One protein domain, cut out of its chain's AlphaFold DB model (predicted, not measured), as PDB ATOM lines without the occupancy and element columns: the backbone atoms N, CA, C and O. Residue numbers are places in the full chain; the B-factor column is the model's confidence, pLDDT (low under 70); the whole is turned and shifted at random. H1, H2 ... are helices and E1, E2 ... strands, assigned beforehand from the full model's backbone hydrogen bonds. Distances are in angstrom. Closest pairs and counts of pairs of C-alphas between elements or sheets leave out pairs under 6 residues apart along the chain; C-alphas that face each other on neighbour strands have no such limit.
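This is residues 6 to 109 of the 150 residues of an uncharacterized protein of viral metagenome (UniProt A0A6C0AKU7). Four short strands form a small closed barrel, and one long helix, H3, runs past it with residues 51 to 58 near E1, E2 and E3. The short H2 and H4 lie off the barrel, near H3. You read 104 residues with four named helices and four named strands, in the order E1 H1 E2 H2 H3 H4 E3 E4. Round the antiparallel ring run E1, E2, E4, E3 and back to E1; the class is mixed, helices and strands. The whole is compact, with a radius of gyration of the C-alphas of 13.9 A and spans of 41 by 32 by 23 A.

Start at E1, residues 6 to 11: E2, residues 33 to 39, is antiparallel on one side, with N 8 and O 37 within hydrogen-bond range at 2.9 A. On the other side is E3, residues 91 to 98, with N 7 and O 92 at 2.8 A. E3 bends by 66 degrees at residue 95 and forms a hairpin with E4, residues 104 to 108; look at N 97 and O 105, 2.8 A. E2 and E4 are antiparallel neighbours, with N 35 and O 104 within hydrogen-bond range at 2.8 A. H3, residues 48 to 69, is on the barrel. It is close to but not clearly touching H4, residues 79 to 84: the closest C-alphas, of Glu 66 and Trp 80, are 6.7 A apart, at a steep tilt of 48 degrees, opposite ways. H2, residues 41 to 46, is likewise close to but not clearly touching H3, C-alphas 44 and 51 being the closest at 7.3 A. H1, residues 14 to 17, is apart from H2, H3 and H4. Each O i to N i+4 pair is within hydrogen-bond range in H2, H3 and H4; H1 is too short for one, with 0 of its 1 O i to N i+3 pair within range.

Find C-alpha 6 at (-44.380, -96.580, 8.489); E1 runs 16.4 A from there, then come H1, 5.0 A, E2, 16.2 A, and H2, 8.6 A. H3 runs 31.7 A from C-alpha 48 at (-54.929, -90.110, 3.310). H4 spans 8.9 A, E3 19.5 A, and E4 12.9 A, to C-alpha 108 at (-39.376, -96.424, 17.369).

The C-alphas of Glu 21 and Asn 46, the two farthest apart, are 41.1 A apart. The printed part has no cut; look at residues 18 to 32 for the long link, H1 to E2. No printed residue has a pLDDT under 70.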
ATOM      1  N   LEU A   6     -43.462 -97.613   8.047       93.94
ATOM      2  CA  LEU A   6     -44.380 -96.580   8.489       93.94
ATOM      3  C   LEU A   6     -45.494 -97.277   9.279       93.94
ATOM      4  O   LEU A   6     -46.024 -98.286   8.825       93.94
ATOM      5  N   CYS A   7     -45.789 -96.823  10.491       94.06
ATOM      6  CA  CYS A   7     -46.728 -97.523  11.360       94.06
ATOM      7  C   CYS A   7     -47.316 -96.625  12.443       94.06
ATOM      8  O   CYS A   7     -46.717 -95.618  12.837       94.06
ATOM      9  N   ILE A   8     -48.443 -97.061  12.995       93.19
ATOM     10  CA  ILE A   8     -48.964 -96.589  14.274       93.19
ATOM     11  C   ILE A   8     -48.575 -97.613  15.340       93.19
ATOM     12  O   ILE A   8     -48.724 -98.822  15.148       93.19
ATOM     13  N   PHE A   9     -48.044 -97.132  16.460       93.38
ATOM     14  CA  PHE A   9     -47.666 -97.978  17.585       93.38
ATOM     15  C   PHE A   9     -48.114 -97.362  18.901       93.38
ATOM     16  O   PHE A   9     -48.206 -96.143  19.032       93.38
ATOM     17  N   GLU A  10     -48.267 -98.193  19.919       92.44
ATOM     18  CA  GLU A  10     -48.512 -97.742  21.285       92.44
ATOM     19  C   GLU A  10     -47.714 -98.573  22.291       92.44
ATOM     20  O   GLU A  10     -47.150 -99.606  21.920       92.44
ATOM     21  N   PRO A  11     -47.552 -98.108  23.541       92.75
ATOM     22  CA  PRO A  11     -46.917 -98.918  24.561       92.75
ATOM     23  C   PRO A  11     -47.716-100.195  24.762       92.75
ATOM     24  O   PRO A  11     -48.936-100.147  24.903       92.75
ATOM     25  N   TYR A  12     -47.025-101.328  24.796       92.75
ATOM     26  CA  TYR A  12     -47.690-102.596  25.024       92.75
ATOM     27  C   TYR A  12     -48.305-102.615  26.425       92.75
ATOM     28  O   TYR A  12     -47.584-102.594  27.421       92.75
ATOM     29  N   PHE A  13     -49.624-102.749  26.507       91.00
ATOM     30  CA  PHE A  13     -50.330-102.980  27.755       91.00
ATOM     31  C   PHE A  13     -50.908-104.399  27.804       91.00
ATOM     32  O   PHE A  13     -51.872-104.716  27.114       91.00
ATOM     33  N   SER A  14     -50.370-105.254  28.677       89.25
ATOM     34  CA  SER A  14     -50.847-106.632  28.889       89.25
ATOM     35  C   SER A  14     -52.344-106.762  29.196       89.25
ATOM     36  O   SER A  14     -52.942-107.792  28.910       89.25
ATOM     37  N   ALA A  15     -52.991-105.728  29.732       88.56
ATOM     38  CA  ALA A  15     -54.433-105.745  29.944       88.56
ATOM     39  C   ALA A  15     -55.271-105.646  28.656       88.56
ATOM     40  O   ALA A  15     -56.458-105.991  28.677       88.56
ATOM     41  N   PHE A  16     -54.668-105.157  27.569       87.56
ATOM     42  CA  PHE A  16     -55.295-104.983  26.257       87.56
ATOM     43  C   PHE A  16     -54.739-105.926  25.195       87.56
ATOM     44  O   PHE A  16     -55.475-106.309  24.295       87.56
ATOM     45  N   HIS A  17     -53.464-106.301  25.292       87.88
ATOM     46  CA  HIS A  17     -52.784-107.117  24.279       87.88
ATOM     47  C   HIS A  17     -52.249-108.439  24.828       87.88
ATOM     48  O   HIS A  17     -51.668-109.220  24.084       87.88
ATOM     49  N   GLY A  18     -52.354-108.659  26.138       84.62
ATOM     50  CA  GLY A  18     -51.977-109.926  26.745       84.62
ATOM     51  C   GLY A  18     -53.075-110.973  26.575       84.62
ATOM     52  O   GLY A  18     -54.230-110.626  26.307       84.62
ATOM     53  N   PRO A  19     -52.732-112.256  26.770       82.81
ATOM     54  CA  PRO A  19     -53.723-113.319  26.805       82.81
ATOM     55  C   PRO A  19     -54.750-113.044  27.907       82.81
ATOM     56  O   PRO A  19     -54.425-112.482  28.960       82.81
ATOM     57  N   TRP A  20     -55.998-113.436  27.658       80.69
ATOM     58  CA  TRP A  20     -57.127-113.127  28.535       80.69
ATOM     59  C   TRP A  20     -56.909-113.634  29.966       80.69
ATOM     60  O   TRP A  20     -57.238-112.947  30.933       80.69
ATOM     61  N   GLU A  21     -56.280-114.799  30.108       83.00
ATOM     62  CA  GLU A  21     -55.968-115.436  31.387       83.00
ATOM     63  C   GLU A  21     -54.933-114.655  32.209       83.00
ATOM     64  O   GLU A  21     -54.872-114.806  33.427       83.00
ATOM     65  N   GLN A  22     -54.121-113.809  31.564       77.69
ATOM     66  CA  GLN A  22     -53.085-112.988  32.204       77.69
ATOM     67  C   GLN A  22     -53.416-111.496  32.155       77.69
ATOM     68  O   GLN A  22     -52.541-110.642  32.332       77.69
ATOM     69  N   ARG A  23     -54.684-111.156  31.914       73.94
ATOM     70  CA  ARG A  23     -55.132-109.769  31.866       73.94
ATOM     71  C   ARG A  23     -54.769-109.060  33.173       73.94
ATOM     72  O   ARG A  23     -55.054-109.552  34.260       73.94
ATOM     73  N   ASN A  24     -54.154-107.883  33.058       71.25
ATOM     74  CA  ASN A  24     -53.641-107.062  34.169       71.25
ATOM     75  C   ASN A  24     -52.392-107.597  34.892       71.25
ATOM     76  O   ASN A  24     -51.934-106.955  35.836       71.25
ATOM     77  N   LEU A  25     -51.796-108.707  34.448       82.06
ATOM     78  CA  LEU A  25     -50.482-109.132  34.926       82.06
ATOM     79  C   LEU A  25     -49.391-108.552  34.015       82.06
ATOM     80  O   LEU A  25     -49.517-108.616  32.789       82.06
ATOM     81  N   PRO A  26     -48.325-107.944  34.563       84.06
ATOM     82  CA  PRO A  26     -47.208-107.494  33.749       84.06
ATOM     83  C   PRO A  26     -46.486-108.695  33.132       84.06
ATOM     84  O   PRO A  26     -46.244-109.701  33.796       84.06
ATOM     85  N   ASN A  27     -46.097-108.568  31.869       87.25
ATOM     86  CA  ASN A  27     -45.273-109.537  31.163       87.25
ATOM     87  C   ASN A  27     -44.026-108.862  30.564       87.25
ATOM     88  O   ASN A  27     -43.820-107.649  30.683       87.25
ATOM     89  N   LYS A  28     -43.175-109.659  29.906       88.62
ATOM     90  CA  LYS A  28     -41.906-109.192  29.319       88.62
ATOM     91  C   LYS A  28     -42.071-108.083  28.267       88.62
ATOM     92  O   LYS A  28     -41.098-107.394  27.967       88.62
ATOM     93  N   TYR A  29     -43.272-107.890  27.718       90.06
ATOM     94  CA  TYR A  29     -43.537-106.923  26.657       90.06
ATOM     95  C   TYR A  29     -44.013-105.558  27.162       90.06
ATOM     96  O   TYR A  29     -43.896-104.602  26.405       90.06
ATOM     97  N   ASN A  30     -44.446-105.390  28.420       89.06
ATOM     98  CA  ASN A  30     -44.919-104.087  28.933       89.06
ATOM     99  C   ASN A  30     -43.895-102.934  28.837       89.06
ATOM    100  O   ASN A  30     -44.268-101.771  28.946       89.06
ATOM    101  N   GLY A  31     -42.604-103.227  28.645       89.56
ATOM    102  CA  GLY A  31     -41.560-102.221  28.400       89.56
ATOM    103  C   GLY A  31     -41.332-101.887  26.920       89.56
ATOM    104  O   GLY A  31     -40.382-101.181  26.587       89.56
ATOM    105  N   THR A  32     -42.151-102.433  26.025       92.81
ATOM    106  CA  THR A  32     -41.990-102.347  24.570       92.81
ATOM    107  C   THR A  32     -43.146-101.586  23.923       92.81
ATOM    108  O   THR A  32     -44.092-101.167  24.592       92.81
ATOM    109  N   PHE A  33     -43.057-101.379  22.609       94.38
ATOM    110  CA  PHE A  33     -44.159-100.852  21.813       94.38
ATOM    111  C   PHE A  33     -44.750-101.970  20.964       94.38
ATOM    112  O   PHE A  33     -44.002-102.714  20.328       94.38
ATOM    113  N   ILE A  34     -46.074-102.046  20.916       94.25
ATOM    114  CA  ILE A  34     -46.800-102.890  19.973       94.25
ATOM    115  C   ILE A  34     -47.109-102.078  18.715       94.25
ATOM    116  O   ILE A  34     -47.489-100.908  18.787       94.25
ATOM    117  N   CYS A  35     -46.883-102.674  17.553       94.56
ATOM    118  CA  CYS A  35     -47.270-102.120  16.268       94.56
ATOM    119  C   CYS A  35     -48.737-102.471  16.021       94.56
ATOM    120  O   CYS A  35     -49.060-103.634  15.805       94.56
ATOM    121  N   GLN A  36     -49.605-101.464  16.054       92.06
ATOM    122  CA  GLN A  36     -51.043-101.640  15.849       92.06
ATOM    123  C   GLN A  36     -51.373-101.785  14.363       92.06
ATOM    124  O   GLN A  36     -52.198-102.604  13.973       92.06
ATOM    125  N   HIS A  37     -50.698-100.998  13.525       92.19
ATOM    126  CA  HIS A  37     -50.930-101.014  12.089       92.19
ATOM    127  C   HIS A  37     -49.682-100.561  11.333       92.19
ATOM    128  O   HIS A  37     -49.066 -99.553  11.694       92.19
ATOM    129  N   THR A  38     -49.304-101.299  10.294       94.31
ATOM    130  CA  THR A  38     -48.278-100.894   9.327       94.31
ATOM    131  C   THR A  38     -48.953-100.298   8.110       94.31
ATOM    132  O   THR A  38     -49.903-100.884   7.615       94.31
ATOM    133  N   ILE A  39     -48.434 -99.178   7.627       93.12
ATOM    134  CA  ILE A  39     -49.014 -98.424   6.520       93.12
ATOM    135  C   ILE A  39     -48.080 -98.561   5.330       93.12
ATOM    136  O   ILE A  39     -46.883 -98.248   5.427       93.12
ATOM    137  N   GLU A  40     -48.617 -99.025   4.211       92.12
ATOM    138  CA  GLU A  40     -47.861 -99.097   2.969       92.12
ATOM    139  C   GLU A  40     -47.680 -97.703   2.366       92.12
ATOM    140  O   GLU A  40     -48.504 -96.804   2.526       92.12
ATOM    141  N   LEU A  41     -46.575 -97.489   1.646       91.12
ATOM    142  CA  LEU A  41     -46.313 -96.168   1.058       91.12
ATOM    143  C   LEU A  41     -47.382 -95.777   0.035       91.12
ATOM    144  O   LEU A  41     -47.694 -94.597  -0.089       91.12
ATOM    145  N   PHE A  42     -47.925 -96.751  -0.697       91.81
ATOM    146  CA  PHE A  42     -48.993 -96.500  -1.657       91.81
ATOM    147  C   PHE A  42     -50.246 -95.947  -0.965       91.81
ATOM    148  O   PHE A  42     -50.700 -94.871  -1.347       91.81
ATOM    149  N   GLU A  43     -50.731 -96.626   0.075       90.00
ATOM    150  CA  GLU A  43     -51.860 -96.189   0.910       90.00
ATOM    151  C   GLU A  43     -51.586 -94.793   1.489       90.00
ATOM    152  O   GLU A  43     -52.360 -93.861   1.298       90.00
ATOM    153  N   PHE A  44     -50.397 -94.577   2.064       91.69
ATOM    154  CA  PHE A  44     -50.027 -93.281   2.640       91.69
ATOM    155  C   PHE A  44     -50.111 -92.102   1.653       91.69
ATOM    156  O   PHE A  44     -50.457 -90.990   2.055       91.69
ATOM    157  N   TYR A  45     -49.744 -92.309   0.385       92.31
ATOM    158  CA  TYR A  45     -49.737 -91.238  -0.615       92.31
ATOM    159  C   TYR A  45     -51.070 -91.056  -1.341       92.31
ATOM    160  O   TYR A  45     -51.326 -89.949  -1.814       92.31
ATOM    161  N   ASN A  46     -51.878 -92.111  -1.463       95.88
ATOM    162  CA  ASN A  46     -53.075 -92.102  -2.304       95.88
ATOM    163  C   ASN A  46     -54.384 -92.139  -1.507       95.88
ATOM    164  O   ASN A  46     -55.407 -91.732  -2.049       95.88
ATOM    165  N   GLU A  47     -54.349 -92.574  -0.246       93.62
ATOM    166  CA  GLU A  47     -55.525 -92.819   0.602       93.62
ATOM    167  C   GLU A  47     -55.355 -92.143   1.986       93.62
ATOM    168  O   GLU A  47     -55.351 -92.791   3.035       93.62
ATOM    169  N   PRO A  48     -55.151 -90.810   2.045       89.50
ATOM    170  CA  PRO A  48     -54.929 -90.110   3.310       89.50
ATOM    171  C   PRO A  48     -56.158 -90.095   4.235       89.50
ATOM    172  O   PRO A  48     -56.004 -89.834   5.433       89.50
ATOM    173  N   GLU A  49     -57.360 -90.317   3.705       93.12
ATOM    174  CA  GLU A  49     -58.605 -90.438   4.465       93.12
ATOM    175  C   GLU A  49     -58.621 -91.705   5.330       93.12
ATOM    176  O   GLU A  49     -58.977 -91.622   6.507       93.12
ATOM    177  N   ASP A  50     -58.136 -92.833   4.809       89.88
ATOM    178  CA  ASP A  50     -58.120 -94.126   5.505       89.88
ATOM    179  C   ASP A  50     -57.238 -94.066   6.758       89.88
ATOM    180  O   ASP A  50     -57.627 -94.491   7.850       89.88
ATOM    181  N   LEU A  51     -56.078 -93.411   6.651       88.56
ATOM    182  CA  LEU A  51     -55.211 -93.158   7.801       88.56
ATOM    183  C   LEU A  51     -55.892 -92.273   8.857       88.56
ATOM    184  O   LEU A  51     -55.712 -92.483  10.061       88.56
ATOM    185  N   GLN A  52     -56.645 -91.256   8.433       90.06
ATOM    186  CA  GLN A  52     -57.371 -90.387   9.363       90.06
ATOM    187  C   GLN A  52     -58.483 -91.152  10.074       90.06
ATOM    188  O   GLN A  52     -58.654 -90.987  11.284       90.06
ATOM    189  N   GLU A  53     -59.199 -92.007   9.346       91.94
ATOM    190  CA  GLU A  53     -60.243 -92.858   9.895       91.94
ATOM    191  C   GLU A  53     -59.667 -93.858  10.908       91.94
ATOM    192  O   GLU A  53     -60.168 -93.962  12.032       91.94
ATOM    193  N   LEU A  54     -58.552 -94.514  10.577       89.94
ATOM    194  CA  LEU A  54     -57.839 -95.410  11.485       89.94
ATOM    195  C   LEU A  54     -57.448 -94.699  12.788       89.94
ATOM    196  O   LEU A  54     -57.731 -95.193  13.881       89.94
ATOM    197  N   ILE A  55     -56.832 -93.515  12.690       90.00
ATOM    198  CA  ILE A  55     -56.452 -92.717  13.865       90.00
ATOM    199  C   ILE A  55     -57.691 -92.348  14.690       90.00
ATOM    200  O   ILE A  55     -57.657 -92.450  15.918       90.00
ATOM    201  N   TYR A  56     -58.789 -91.954  14.043       91.56
ATOM    202  CA  TYR A  56     -60.042 -91.608  14.711       91.56
ATOM    203  C   TYR A  56     -60.628 -92.789  15.498       91.56
ATOM    204  O   TYR A  56     -60.972 -92.634  16.675       91.56
ATOM    205  N   HIS A  57     -60.696 -93.980  14.898       91.25
ATOM    206  CA  HIS A  57     -61.193 -95.186  15.570       91.25
ATOM    207  C   HIS A  57     -60.315 -95.587  16.755       91.25
ATOM    208  O   HIS A  57     -60.839 -95.857  17.839       91.25
ATOM    209  N   MET A  58     -58.989 -95.539  16.598       88.75
ATOM    210  CA  MET A  58     -58.053 -95.807  17.695       88.75
ATOM    211  C   MET A  58     -58.240 -94.828  18.861       88.75
ATOM    212  O   MET A  58     -58.295 -95.238  20.020       88.75
ATOM    213  N   GLU A  59     -58.370 -93.529  18.578       89.44
ATOM    214  CA  GLU A  59     -58.608 -92.511  19.607       89.44
ATOM    215  C   GLU A  59     -59.926 -92.735  20.360       89.44
ATOM    216  O   GLU A  59     -59.979 -92.555  21.580       89.44
ATOM    217  N   ASN A  60     -60.985 -93.145  19.656       91.12
ATOM    218  CA  ASN A  60     -62.270 -93.456  20.277       91.12
ATOM    219  C   ASN A  60     -62.188 -94.691  21.174       91.12
ATOM    220  O   ASN A  60     -62.683 -94.638  22.300       91.12
ATOM    221  N   TRP A  61     -61.531 -95.758  20.712       89.56
ATOM    222  CA  TRP A  61     -61.333 -96.970  21.505       89.56
ATOM    223  C   TRP A  61     -60.547 -96.682  22.789       89.56
ATOM    224  O   TRP A  61     -60.964 -97.082  23.872       89.56
ATOM    225  N   ILE A  62     -59.466 -95.901  22.708       87.94
ATOM    226  CA  ILE A  62     -58.678 -95.518  23.890       87.94
ATOM    227  C   ILE A  62     -59.493 -94.675  24.871       87.94
ATOM    228  O   ILE A  62     -59.380 -94.862  26.084       87.94
ATOM    229  N   ARG A  63     -60.306 -93.737  24.369       88.75
ATOM    230  CA  ARG A  63     -61.169 -92.903  25.217       88.75
ATOM    231  C   ARG A  63     -62.180 -93.757  25.979       88.75
ATOM    232  O   ARG A  63     -62.366 -93.536  27.173       88.75
ATOM    233  N   ASP A  64     -62.806 -94.709  25.296       90.25
ATOM    234  CA  ASP A  64     -63.720 -95.667  25.915       90.25
ATOM    235  C   ASP A  64     -62.991 -96.531  26.955       90.25
ATOM    236  O   ASP A  64     -63.427 -96.648  28.104       90.25
ATOM    237  N   ALA A  65     -61.809 -97.040  26.601       87.81
ATOM    238  CA  ALA A  65     -61.020 -97.880  27.484       87.81
ATOM    239  C   ALA A  65     -60.592 -97.154  28.773       87.81
ATOM    240  O   ALA A  65     -60.644 -97.735  29.861       87.81
ATOM    241  N   GLU A  66     -60.208 -95.879  28.676       88.38
ATOM    242  CA  GLU A  66     -59.864 -95.056  29.840       88.38
ATOM    243  C   GLU A  66     -61.055 -94.918  30.801       88.38
ATOM    244  O   GLU A  66     -60.899 -95.045  32.019       88.38
ATOM    245  N   GLN A  67     -62.246 -94.665  30.254       88.75
ATOM    246  CA  GLN A  67     -63.459 -94.437  31.037       88.75
ATOM    247  C   GLN A  67     -63.949 -95.716  31.723       88.75
ATOM    248  O   GLN A  67     -64.349 -95.663  32.890       88.75
ATOM    249  N   ASN A  68     -63.877 -96.850  31.021       87.56
ATOM    250  CA  ASN A  68     -64.495 -98.101  31.451       87.56
ATOM    251  C   ASN A  68     -63.578 -98.993  32.297       87.56
ATOM    252  O   ASN A  68     -64.061 -99.631  33.231       87.56
ATOM    253  N   TYR A  69     -62.271 -99.052  32.018       80.12
ATOM    254  CA  TYR A  69     -61.403-100.045  32.667       80.12
ATOM    255  C   TYR A  69     -60.657 -99.522  33.902       80.12
ATOM    256  O   TYR A  69     -60.341-100.323  34.773       80.12
ATOM    257  N   ARG A  70     -60.382 -98.210  34.023       72.00
ATOM    258  CA  ARG A  70     -59.662 -97.588  35.171       72.00
ATOM    259  C   ARG A  70     -58.400 -98.340  35.647       72.00
ATOM    260  O   ARG A  70     -58.028 -98.271  36.818       72.00
ATOM    261  N   ILE A  71     -57.727 -99.055  34.751       84.25
ATOM    262  CA  ILE A  71     -56.525 -99.842  35.043       84.25
ATOM    263  C   ILE A  71     -55.262 -99.031  34.766       84.25
ATOM    264  O   ILE A  71     -55.200 -98.276  33.798       84.25
ATOM    265  N   ASN A  72     -54.236 -99.200  35.598       88.12
ATOM    266  CA  ASN A  72     -52.953 -98.529  35.411       88.12
ATOM    267  C   ASN A  72     -51.992 -99.410  34.618       88.12
ATOM    268  O   ASN A  72     -51.899-100.617  34.845       88.12
ATOM    269  N   HIS A  73     -51.240 -98.788  33.714       90.25
ATOM    270  CA  HIS A  73     -50.164 -99.471  33.018       90.25
ATOM    271  C   HIS A  73     -49.031 -99.796  34.009       90.25
ATOM    272  O   HIS A  73     -48.588 -98.891  34.719       90.25
ATOM    273  N   PRO A  74     -48.495-101.030  34.041       89.75
ATOM    274  CA  PRO A  74     -47.570-101.462  35.097       89.75
ATOM    275  C   PRO A  74     -46.223-100.725  35.112       89.75
ATOM    276  O   PRO A  74     -45.552-100.711  36.136       89.75
ATOM    277  N   ILE A  75     -45.813-100.129  33.986       91.25
ATOM    278  CA  ILE A  75     -44.531 -99.402  33.853       91.25
ATOM    279  C   ILE A  75     -44.720 -97.895  33.602       91.25
ATOM    280  O   ILE A  75     -43.827 -97.098  33.870       91.25
ATOM    281  N   ILE A  76     -45.871 -97.478  33.069       91.25
ATOM    282  CA  ILE A  76     -46.059 -96.115  32.549       91.25
ATOM    283  C   ILE A  76     -47.117 -95.444  33.411       91.25
ATOM    284  O   ILE A  76     -48.307 -95.511  33.119       91.25
ATOM    285  N   GLU A  77     -46.678 -94.786  34.478       92.12
ATOM    286  CA  GLU A  77     -47.567 -94.179  35.479       92.12
ATOM    287  C   GLU A  77     -48.582 -93.209  34.861       92.12
ATOM    288  O   GLU A  77     -49.749 -93.174  35.243       92.12
ATOM    289  N   ASN A  78     -48.157 -92.438  33.859       91.81
ATOM    290  CA  ASN A  78     -48.992 -91.452  33.181       91.81
ATOM    291  C   ASN A  78     -49.536 -91.937  31.825       91.81
ATOM    292  O   ASN A  78     -49.807 -91.111  30.951       91.81
ATOM    293  N   PHE A  79     -49.718 -93.250  31.647       91.06
ATOM    294  CA  PHE A  79     -50.172 -93.887  30.401       91.06
ATOM    295  C   PHE A  79     -51.376 -93.177  29.769       91.06
ATOM    296  O   PHE A  79     -51.289 -92.670  28.650       91.06
ATOM    297  N   TRP A  80     -52.460 -93.022  30.529       91.00
ATOM    298  CA  TRP A  80     -53.678 -92.364  30.056       91.00
ATOM    299  C   TRP A  80     -53.456 -90.898  29.670       91.00
ATOM    300  O   TRP A  80     -53.963 -90.417  28.655       91.00
ATOM    301  N   GLN A  81     -52.621 -90.178  30.426       91.69
ATOM    302  CA  GLN A  81     -52.273 -88.796  30.101       91.69
ATOM    303  C   GLN A  81     -51.515 -88.700  28.768       91.69
ATOM    304  O   GLN A  81     -51.717 -87.744  28.013       91.69
ATOM    305  N   LEU A  82     -50.632 -89.656  28.475       90.75
ATOM    306  CA  LEU A  82     -49.881 -89.693  27.221       90.75
ATOM    307  C   LEU A  82     -50.794 -89.986  26.024       90.75
ATOM    308  O   LEU A  82     -50.648 -89.334  24.986       90.75
ATOM    309  N   HIS A  83     -51.773 -90.876  26.195       88.94
ATOM    310  CA  HIS A  83     -52.820 -91.124  25.205       88.94
ATOM    311  C   HIS A  83     -53.689 -89.885  24.950       88.94
ATOM    312  O   HIS A  83     -53.847 -89.489  23.796       88.94
ATOM    313  N   ARG A  84     -54.140 -89.176  25.996       88.31
ATOM    314  CA  ARG A  84     -54.873 -87.897  25.845       88.31
ATOM    315  C   ARG A  84     -54.085 -86.835  25.081       88.31
ATOM    316  O   ARG A  84     -54.661 -86.028  24.361       88.31
ATOM    317  N   LYS A  85     -52.759 -86.827  25.231       89.56
ATOM    318  CA  LYS A  85     -51.854 -85.930  24.495       89.56
ATOM    319  C   LYS A  85     -51.499 -86.436  23.089       89.56
ATOM    320  O   LYS A  85     -50.653 -85.821  22.442       89.56
ATOM    321  N   LYS A  86     -52.126 -87.524  22.625       87.38
ATOM    322  CA  LYS A  86     -51.949 -88.118  21.292       87.38
ATOM    323  C   LYS A  86     -50.493 -88.489  20.981       87.38
ATOM    324  O   LYS A  86     -50.026 -88.365  19.854       87.38
ATOM    325  N   TYR A  87     -49.738 -88.935  21.991       86.06
ATOM    326  CA  TYR A  87     -48.337 -89.326  21.784       86.06
ATOM    327  C   TYR A  87     -48.171 -90.683  21.087       86.06
ATOM    328  O   TYR A  87     -47.085 -90.941  20.563       86.06
ATOM    329  N   PHE A  88     -49.204 -91.527  21.076       84.31
ATOM    330  CA  PHE A  88     -49.122 -92.907  20.586       84.31
ATOM    331  C   PHE A  88     -49.992 -93.155  19.341       84.31
ATOM    332  O   PHE A  88     -49.507 -93.745  18.384       84.31
ATOM    333  N   CYS A  89     -51.187 -92.563  19.246       83.94
ATOM    334  CA  CYS A  89     -52.023 -92.597  18.032       83.94
ATOM    335  C   CYS A  89     -51.529 -91.623  16.954       83.94
ATOM    336  O   CYS A  89     -52.223 -90.685  16.571       83.94
ATOM    337  N   GLN A  90     -50.286 -91.782  16.515       88.50
ATOM    338  CA  GLN A  90     -49.717 -90.962  15.458       88.50
ATOM    339  C   GLN A  90     -48.822 -91.789  14.547       88.50
ATOM    340  O   GLN A  90     -48.235 -92.798  14.946       88.50
ATOM    341  N   LEU A  91     -48.673 -91.289  13.327       91.00
ATOM    342  CA  LEU A  91     -47.797 -91.860  12.326       91.00
ATOM    343  C   LEU A  91     -46.335 -91.833  12.787       91.00
ATOM    344  O   LEU A  91     -45.789 -90.785  13.146       91.00
ATOM    345  N   ASN A  92     -45.679 -92.986  12.748       91.69
ATOM    346  CA  ASN A  92     -44.291 -93.142  13.142       91.69
ATOM    347  C   ASN A  92     -43.502 -94.002  12.156       91.69
ATOM    348  O   ASN A  92     -44.048 -94.744  11.353       91.69
ATOM    349  N   ILE A  93     -42.178 -93.919  12.270       93.62
ATOM    350  CA  ILE A  93     -41.241 -94.823  11.608       93.62
ATOM    351  C   ILE A  93     -40.660 -95.742  12.677       93.62
ATOM    352  O   ILE A  93     -40.054 -95.263  13.647       93.62
ATOM    353  N   ALA A  94     -40.800 -97.049  12.498       94.81
ATOM    354  CA  ALA A  94     -40.281 -98.035  13.433       94.81
ATOM    355  C   ALA A  94     -39.617 -99.207  12.712       94.81
ATOM    356  O   ALA A  94     -39.807 -99.440  11.521       94.81
ATOM    357  N   LYS A  95     -38.795 -99.945  13.457       95.50
ATOM    358  CA  LYS A  95     -38.384-101.288  13.051       95.50
ATOM    359  C   LYS A  95     -39.305-102.284  13.745       95.50
ATOM    360  O   LYS A  95     -39.317-102.292  14.976       95.50
ATOM    361  N   THR A  96     -40.051-103.066  12.978       95.12
ATOM    362  CA  THR A  96     -40.977-104.084  13.482       95.12
ATOM    363  C   THR A  96     -40.269-105.426  13.671       95.12
ATOM    364  O   THR A  96     -39.238-105.692  13.046       95.12
ATOM    365  N   TYR A  97     -40.798-106.236  14.583       93.94
ATOM    366  CA  TYR A  97     -40.372-107.601  14.857       93.94
ATOM    367  C   TYR A  97     -41.599-108.410  15.244       93.94
ATOM    368  O   TYR A  97     -42.373-107.980  16.098       93.94
ATOM    369  N   GLU A  98     -41.760-109.568  14.631       93.19
ATOM    370  CA  GLU A  98     -42.775-110.525  15.042       93.19
ATOM    371  C   GLU A  98     -42.241-111.339  16.221       93.19
ATOM    372  O   GLU A  98     -41.062-111.704  16.271       93.19
ATOM    373  N   THR A  99     -43.092-111.547  17.214       88.56
ATOM    374  CA  THR A  99     -42.795-112.384  18.377       88.56
ATOM    375  C   THR A  99     -43.147-113.843  18.089       88.56
ATOM    376  O   THR A  99     -43.877-114.147  17.152       88.56
ATOM    377  N   GLU A 100     -42.664-114.767  18.924       84.94
ATOM    378  CA  GLU A 100     -43.010-116.200  18.836       84.94
ATOM    379  C   GLU A 100     -44.521-116.460  18.960       84.94
ATOM    380  O   GLU A 100     -45.033-117.460  18.469       84.94
ATOM    381  N   THR A 101     -45.225-115.545  19.620       82.00
ATOM    382  CA  THR A 101     -46.666-115.552  19.876       82.00
ATOM    383  C   THR A 101     -47.475-114.844  18.782       82.00
ATOM    384  O   THR A 101     -48.697-114.786  18.874       82.00
ATOM    385  N   GLY A 102     -46.818-114.339  17.730       84.88
ATOM    386  CA  GLY A 102     -47.453-113.688  16.578       84.88
ATOM    387  C   GLY A 102     -47.782-112.206  16.779       84.88
ATOM    388  O   GLY A 102     -48.271-111.558  15.856       84.88
ATOM    389  N   GLU A 103     -47.503-111.616  17.949       87.31
ATOM    390  CA  GLU A 103     -47.653-110.168  18.113       87.31
ATOM    391  C   GLU A 103     -46.538-109.417  17.382       87.31
ATOM    392  O   GLU A 103     -45.363-109.800  17.438       87.31
ATOM    393  N   LEU A 104     -46.891-108.291  16.764       94.06
ATOM    394  CA  LEU A 104     -45.941-107.414  16.093       94.06
ATOM    395  C   LEU A 104     -45.468-106.324  17.059       94.06
ATOM    396  O   LEU A 104     -46.153-105.330  17.284       94.06
ATOM    397  N   ILE A 105     -44.275-106.475  17.624       95.12
ATOM    398  CA  ILE A 105     -43.641-105.429  18.438       95.12
ATOM    399  C   ILE A 105     -42.797-104.505  17.560       95.12
ATOM    400  O   ILE A 105     -42.406-104.838  16.438       95.12
ATOM    401  N   CYS A 106     -42.473-103.313  18.054       94.50
ATOM    402  CA  CYS A 106     -41.656-102.375  17.301       94.50
ATOM    403  C   CYS A 106     -40.711-101.533  18.159       94.50
ATOM    404  O   CYS A 106     -40.902-101.299  19.351       94.50
ATOM    405  N   ILE A 107     -39.642-101.065  17.513       93.69
ATOM    406  CA  ILE A 107     -38.667-100.140  18.088       93.69
ATOM    407  C   ILE A 107     -38.773 -98.811  17.336       93.69
ATOM    408  O   ILE A 107     -38.347 -98.748  16.171       93.69
ATOM    409  N   PRO A 108     -39.263 -97.737  17.985       93.00
ATOM    410  CA  PRO A 108     -39.376 -96.424  17.369       93.00
ATOM    411  C   PRO A 108     -38.028 -95.917  16.849       93.00
ATOM    412  O   PRO A 108     -37.018 -95.917  17.558       93.00
ATOM    413  N   LYS A 109     -38.001 -95.440  15.603       91.94
ATOM    414  CA  LYS A 109     -36.825 -94.804  14.979       91.94
ATOM    415  C   LYS A 109     -36.987 -93.297  14.804       91.94
ATOM    416  O   LYS A 109     -36.074 -92.621  14.335       91.94
TER     417      LYS A 109